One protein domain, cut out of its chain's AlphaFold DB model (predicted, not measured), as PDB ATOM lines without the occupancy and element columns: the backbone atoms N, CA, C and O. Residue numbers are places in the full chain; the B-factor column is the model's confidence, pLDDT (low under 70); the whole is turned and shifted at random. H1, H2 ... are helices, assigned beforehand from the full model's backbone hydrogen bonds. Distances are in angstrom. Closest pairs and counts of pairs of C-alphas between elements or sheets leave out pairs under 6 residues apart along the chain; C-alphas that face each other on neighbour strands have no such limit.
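This is residues 343 to 387 of the 445 residues of the protein "DAC domain-containing protein" of Chromera velia CCMP2878 (UniProt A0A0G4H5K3). Helix H1 and the short helices H2 and H3 make a loose, open triangle, the link after H1 folding back to H2. From H3, residues 378 to 383, of which 383 belongs to H4, stick out and lead to H4 at one far end. The printed part has 45 residues with four named helices, H1 to H4, and no named strand: all helix. It is flat and loose, radius of gyration of the C-alphas 12.0 A, spans 34 by 27 by 11 A.

H1, residues 347 to 356, begins at C-alpha (-36.771, 32.067, 48.448) and is 14.2 A long. H2 is residues 367 to 370 and H3 residues 374 to 377, each 5.0 A. H4, residues 383 to 387, 6.1 A, ends at C-alpha (-39.336, 9.069, 39.524).

H1 and H2 are only just apart, closest 8.2 A. H3 is close but not clearly touching H1, closest C-alphas Val 349 and Trp 375, 7.7 A; H2, Leu 370 and Phe 376, 7.3 A; and H4, Thr 377 and Asp 384, 7.6 A. H4 is apart from H1 and H2. In H1 and H4 every O i to N i+4 pair is within hydrogen-bond range; H2 and H3 are too short for one.

The farthest C-alphas, Thr 360 and Asp 382, are 34.8 A apart. The printed part has no cut and no long link. Residues 343 to 344 and 378 to 387 have pLDDT under 70.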
ATOM      1  N   ASP A 343     -42.903  32.623  54.787       63.03
ATOM      2  CA  ASP A 343     -41.884  32.704  55.845       63.03
ATOM      3  C   ASP A 343     -41.246  31.347  56.205       63.03
ATOM      4  O   ASP A 343     -40.232  31.289  56.900       63.03
ATOM      5  N   LYS A 344     -41.841  30.234  55.754       65.69
ATOM      6  CA  LYS A 344     -41.360  28.865  56.012       65.69
ATOM      7  C   LYS A 344     -40.726  28.206  54.793       65.69
ATOM      8  O   LYS A 344     -40.198  27.101  54.911       65.69
ATOM      9  N   LEU A 345     -40.815  28.841  53.629       73.69
ATOM     10  CA  LEU A 345     -40.251  28.342  52.385       73.69
ATOM     11  C   LEU A 345     -39.008  29.154  52.047       73.69
ATOM     12  O   LEU A 345     -38.959  30.362  52.261       73.69
ATOM     13  N   SER A 346     -37.987  28.488  51.514       82.94
ATOM     14  CA  SER A 346     -36.831  29.222  51.015       82.94
ATOM     15  C   SER A 346     -37.245  30.070  49.810       82.94
ATOM     16  O   SER A 346     -38.198  29.739  49.091       82.94
ATOM     17  N   LYS A 347     -36.519  31.163  49.573       81.69
ATOM     18  CA  LYS A 347     -36.771  32.067  48.448       81.69
ATOM     19  C   LYS A 347     -36.818  31.311  47.115       81.69
ATOM     20  O   LYS A 347     -37.679  31.574  46.287       81.69
ATOM     21  N   GLU A 348     -35.963  30.307  46.955       82.06
ATOM     22  CA  GLU A 348     -35.880  29.466  45.760       82.06
ATOM     23  C   GLU A 348     -37.162  28.654  45.525       82.06
ATOM     24  O   GLU A 348     -37.574  28.466  44.384       82.06
ATOM     25  N   VAL A 349     -37.819  28.185  46.592       81.75
ATOM     26  CA  VAL A 349     -39.094  27.456  46.485       81.75
ATOM     27  C   VAL A 349     -40.231  28.407  46.126       81.75
ATOM     28  O   VAL A 349     -41.084  28.063  45.310       81.75
ATOM     29  N   ILE A 350     -40.230  29.613  46.694       82.38
ATOM     30  CA  ILE A 350     -41.221  30.646  46.375       82.38
ATOM     31  C   ILE A 350     -41.088  31.071  44.909       82.38
ATOM     32  O   ILE A 350     -42.089  31.107  44.193       82.38
ATOM     33  N   ASP A 351     -39.861  31.309  44.442       86.00
ATOM     34  CA  ASP A 351     -39.572  31.669  43.053       86.00
ATOM     35  C   ASP A 351     -39.989  30.543  42.089       86.00
ATOM     36  O   ASP A 351     -40.616  30.804  41.058       86.00
ATOM     37  N   LEU A 352     -39.728  29.280  42.449       87.88
ATOM     38  CA  LEU A 352     -40.164  28.110  41.683       87.88
ATOM     39  C   LEU A 352     -41.693  28.021  41.582       87.88
ATOM     40  O   LEU A 352     -42.238  27.846  40.491       87.88
ATOM     41  N   MET A 353     -42.395  28.152  42.713       85.50
ATOM     42  CA  MET A 353     -43.858  28.151  42.750       85.50
ATOM     43  C   MET A 353     -44.432  29.313  41.936       85.50
ATOM     44  O   MET A 353     -45.402  29.123  41.203       85.50
ATOM     45  N   GLY A 354     -43.804  30.490  42.004       89.00
ATOM     46  CA  GLY A 354     -44.157  31.654  41.195       89.00
ATOM     47  C   GLY A 354     -44.043  31.377  39.696       89.00
ATOM     48  O   GLY A 354     -44.976  31.661  38.946       89.00
ATOM     49  N   GLN A 355     -42.951  30.747  39.257       91.00
ATOM     50  CA  GLN A 355     -42.766  30.359  37.855       91.00
ATOM     51  C   GLN A 355     -43.760  29.272  37.415       91.00
ATOM     52  O   GLN A 355     -44.302  29.343  36.318       91.00
ATOM     53  N   MET A 356     -44.073  28.281  38.256       88.12
ATOM     54  CA  MET A 356     -45.076  27.248  37.930       88.12
ATOM     55  C   MET A 356     -46.496  27.812  37.804       88.12
ATOM     56  O   MET A 356     -47.278  27.361  36.964       88.12
ATOM     57  N   LEU A 357     -46.831  28.789  38.645       85.44
ATOM     58  CA  LEU A 357     -48.154  29.405  38.717       85.44
ATOM     59  C   LEU A 357     -48.271  30.670  37.858       85.44
ATOM     60  O   LEU A 357     -49.298  31.348  37.918       85.44
ATOM     61  N   SER A 358     -47.259  30.982  37.039       90.00
ATOM     62  CA  SER A 358     -47.292  32.163  36.183       90.00
ATOM     63  C   SER A 358     -48.511  32.143  35.253       90.00
ATOM     64  O   SER A 358     -48.841  31.128  34.617       90.00
ATOM     65  N   LEU A 359     -49.202  33.285  35.197       77.44
ATOM     66  CA  LEU A 359     -50.373  33.500  34.347       77.44
ATOM     67  C   LEU A 359     -49.980  33.658  32.876       77.44
ATOM     68  O   LEU A 359     -50.760  33.292  31.999       77.44
ATOM     69  N   THR A 360     -48.774  34.162  32.609       89.44
ATOM     70  CA  THR A 360     -48.216  34.256  31.261       89.44
ATOM     71  C   THR A 360     -47.640  32.892  30.870       89.44
ATOM     72  O   THR A 360     -46.693  32.435  31.510       89.44
ATOM     73  N   PRO A 361     -48.140  32.229  29.809       86.50
ATOM     74  CA  PRO A 361     -47.655  30.901  29.430       86.50
ATOM     75  C   PRO A 361     -46.159  30.854  29.094       86.50
ATOM     76  O   PRO A 361     -45.516  29.848  29.364       86.50
ATOM     77  N   ALA A 362     -45.606  31.938  28.537       89.81
ATOM     78  CA  ALA A 362     -44.187  32.040  28.190       89.81
ATOM     79  C   ALA A 362     -43.259  32.070  29.419       89.81
ATOM     80  O   ALA A 362     -42.121  31.618  29.332       89.81
ATOM     81  N   ASP A 363     -43.762  32.556  30.556       87.19
ATOM     82  CA  ASP A 363     -43.009  32.655  31.810       87.19
ATOM     83  C   ASP A 363     -43.200  31.409  32.689       87.19
ATOM     84  O   ASP A 363     -42.596  31.290  33.757       87.19
ATOM     85  N   ARG A 364     -44.078  30.486  32.271       94.06
ATOM     86  CA  ARG A 364     -44.354  29.263  33.014       94.06
ATOM     87  C   ARG A 364     -43.278  28.226  32.738       94.06
ATOM     88  O   ARG A 364     -43.004  27.897  31.585       94.06
ATOM     89  N   LEU A 365     -42.730  27.639  33.798       92.81
ATOM     90  CA  LEU A 365     -41.828  26.498  33.655       92.81
ATOM     91  C   LEU A 365     -42.529  25.349  32.928       92.81
ATOM     92  O   LEU A 365     -43.597  24.883  33.334       92.81
ATOM     93  N   SER A 366     -41.893  24.855  31.869       91.12
ATOM     94  CA  SER A 366     -42.322  23.615  31.230       91.12
ATOM     95  C   SER A 366     -42.095  22.422  32.163       91.12
ATOM     96  O   SER A 366     -41.198  22.428  33.011       91.12
ATOM     97  N   ALA A 367     -42.858  21.346  31.963       82.88
ATOM     98  CA  ALA A 367     -42.688  20.111  32.729       82.88
ATOM     99  C   ALA A 367     -41.250  19.559  32.646       82.88
ATOM    100  O   ALA A 367     -40.716  19.064  33.636       82.88
ATOM    101  N   ALA A 368     -40.591  19.694  31.488       83.94
ATOM    102  CA  ALA A 368     -39.206  19.270  31.295       83.94
ATOM    103  C   ALA A 368     -38.207  20.109  32.111       83.94
ATOM    104  O   ALA A 368     -37.239  19.563  32.638       83.94
ATOM    105  N   GLN A 369     -38.435  21.420  32.236       88.06
ATOM    106  CA  GLN A 369     -37.604  22.295  33.068       88.06
ATOM    107  C   GLN A 369     -37.847  22.040  34.559       88.06
ATOM    108  O   GLN A 369     -36.893  21.989  35.328       88.06
ATOM    109  N   LEU A 370     -39.101  21.799  34.956       84.94
ATOM    110  CA  LEU A 370     -39.456  21.504  36.342       84.94
ATOM    111  C   LEU A 370     -38.820  20.195  36.839       84.94
ATOM    112  O   LEU A 370     -38.247  20.168  37.924       84.94
ATOM    113  N   LYS A 371     -38.832  19.142  36.005       79.44
ATOM    114  CA  LYS A 371     -38.171  17.849  36.282       79.44
ATOM    115  C   LYS A 371     -36.649  17.975  36.471       79.44
ATOM    116  O   LYS A 371     -36.043  17.107  37.085       79.44
ATOM    117  N   ARG A 372     -36.025  19.038  35.949       81.12
ATOM    118  CA  ARG A 372     -34.584  19.324  36.099       81.12
ATOM    119  C   ARG A 372     -34.275  20.277  37.254       81.12
ATOM    120  O   ARG A 372     -33.108  20.584  37.481       81.12
ATOM    121  N   HIS A 373     -35.290  20.790  37.950       84.31
ATOM    122  CA  HIS A 373     -35.081  21.751  39.023       84.31
ATOM    123  C   HIS A 373     -34.470  21.058  40.255       84.31
ATOM    124  O   HIS A 373     -34.980  20.007  40.653       84.31
ATOM    125  N   PRO A 374     -33.455  21.653  40.921       80.81
ATOM    126  CA  PRO A 374     -32.774  21.048  42.067       80.81
ATOM    127  C   PRO A 374     -33.706  20.570  43.180       80.81
ATOM    128  O   PRO A 374     -33.419  19.586  43.841       80.81
ATOM    129  N   TRP A 375     -34.849  21.230  43.372       79.44
ATOM    130  CA  TRP A 375     -35.847  20.830  44.368       79.44
ATOM    131  C   TRP A 375     -36.527  19.486  44.049       79.44
ATOM    132  O   TRP A 375     -36.795  18.705  44.956       79.44
ATOM    133  N   PHE A 376     -36.759  19.191  42.765       73.62
ATOM    134  CA  PHE A 376     -37.294  17.900  42.324       73.62
ATOM    135  C   PHE A 376     -36.237  16.794  42.380       73.62
ATOM    136  O   PHE A 376     -36.574  15.656  42.682       73.62
ATOM    137  N   THR A 377     -34.966  17.128  42.144       71.06
ATOM    138  CA  THR A 377     -33.854  16.163  42.179       71.06
ATOM    139  C   THR A 377     -33.254  15.974  43.578       71.06
ATOM    140  O   THR A 377     -32.557  14.999  43.819       71.06
ATOM    141  N   ALA A 378     -33.484  16.904  44.513       66.81
ATOM    142  CA  ALA A 378     -32.995  16.824  45.895       66.81
ATOM    143  C   ALA A 378     -33.902  15.987  46.810       66.81
ATOM    144  O   ALA A 378     -33.487  15.617  47.911       66.81
ATOM    145  N   ALA A 379     -35.127  15.675  46.377       54.69
ATOM    146  CA  ALA A 379     -36.008  14.755  47.081       54.69
ATOM    147  C   ALA A 379     -35.461  13.321  46.945       54.69
ATOM    148  O   ALA A 379     -35.800  12.611  46.007       54.69
ATOM    149  N   THR A 380     -34.589  12.961  47.895       49.59
ATOM    150  CA  THR A 380     -34.091  11.643  48.346       49.59
ATOM    151  C   THR A 380     -33.593  10.600  47.316       49.59
ATOM    152  O   THR A 380     -34.301  10.275  46.369       49.59
ATOM    153  N   PRO A 381     -32.439   9.937  47.568       54.72
ATOM    154  CA  PRO A 381     -31.879   8.894  46.688       54.72
ATOM    155  C   PRO A 381     -32.819   7.711  46.381       54.72
ATOM    156  O   PRO A 381     -32.705   7.096  45.326       54.72
ATOM    157  N   ASP A 382     -33.776   7.405  47.265       55.75
ATOM    158  CA  ASP A 382     -34.725   6.295  47.078       55.75
ATOM    159  C   ASP A 382     -35.941   6.664  46.204       55.75
ATOM    160  O   ASP A 382     -36.535   5.794  45.556       55.75
ATOM    161  N   SER A 383     -36.312   7.949  46.132       56.09
ATOM    162  CA  SER A 383     -37.382   8.448  45.247       56.09
ATOM    163  C   SER A 383     -36.946   8.559  43.790       56.09
ATOM    164  O   SER A 383     -37.801   8.589  42.903       56.09
ATOM    165  N   ASP A 384     -35.638   8.533  43.541       62.00
ATOM    166  CA  ASP A 384     -35.057   8.645  42.209       62.00
ATOM    167  C   ASP A 384     -35.403   7.436  41.331       62.00
ATOM    168  O   ASP A 384     -35.708   7.605  40.161       62.00
ATOM    169  N   SER A 385     -35.486   6.218  41.882       64.25
ATOM    170  CA  SER A 385     -35.809   5.018  41.087       64.25
ATOM    171  C   SER A 385     -37.239   5.028  40.526       64.25
ATOM    172  O   SER A 385     -37.458   4.724  39.353       64.25
ATOM    173  N   LYS A 386     -38.227   5.423  41.339       59.72
ATOM    174  CA  LYS A 386     -39.632   5.523  40.912       59.72
ATOM    175  C   LYS A 386     -39.873   6.739  40.031       59.72
ATOM    176  O   LYS A 386     -40.636   6.642  39.072       59.72
ATOM    177  N   LEU A 387     -39.234   7.866  40.341       62.03
ATOM    178  CA  LEU A 387     -39.336   9.069  39.524       62.03
ATOM    179  C   LEU A 387     -38.649   8.870  38.168       62.03
ATOM    180  O   LEU A 387     -39.240   9.217  37.150       62.03
TER     181      LEU A 387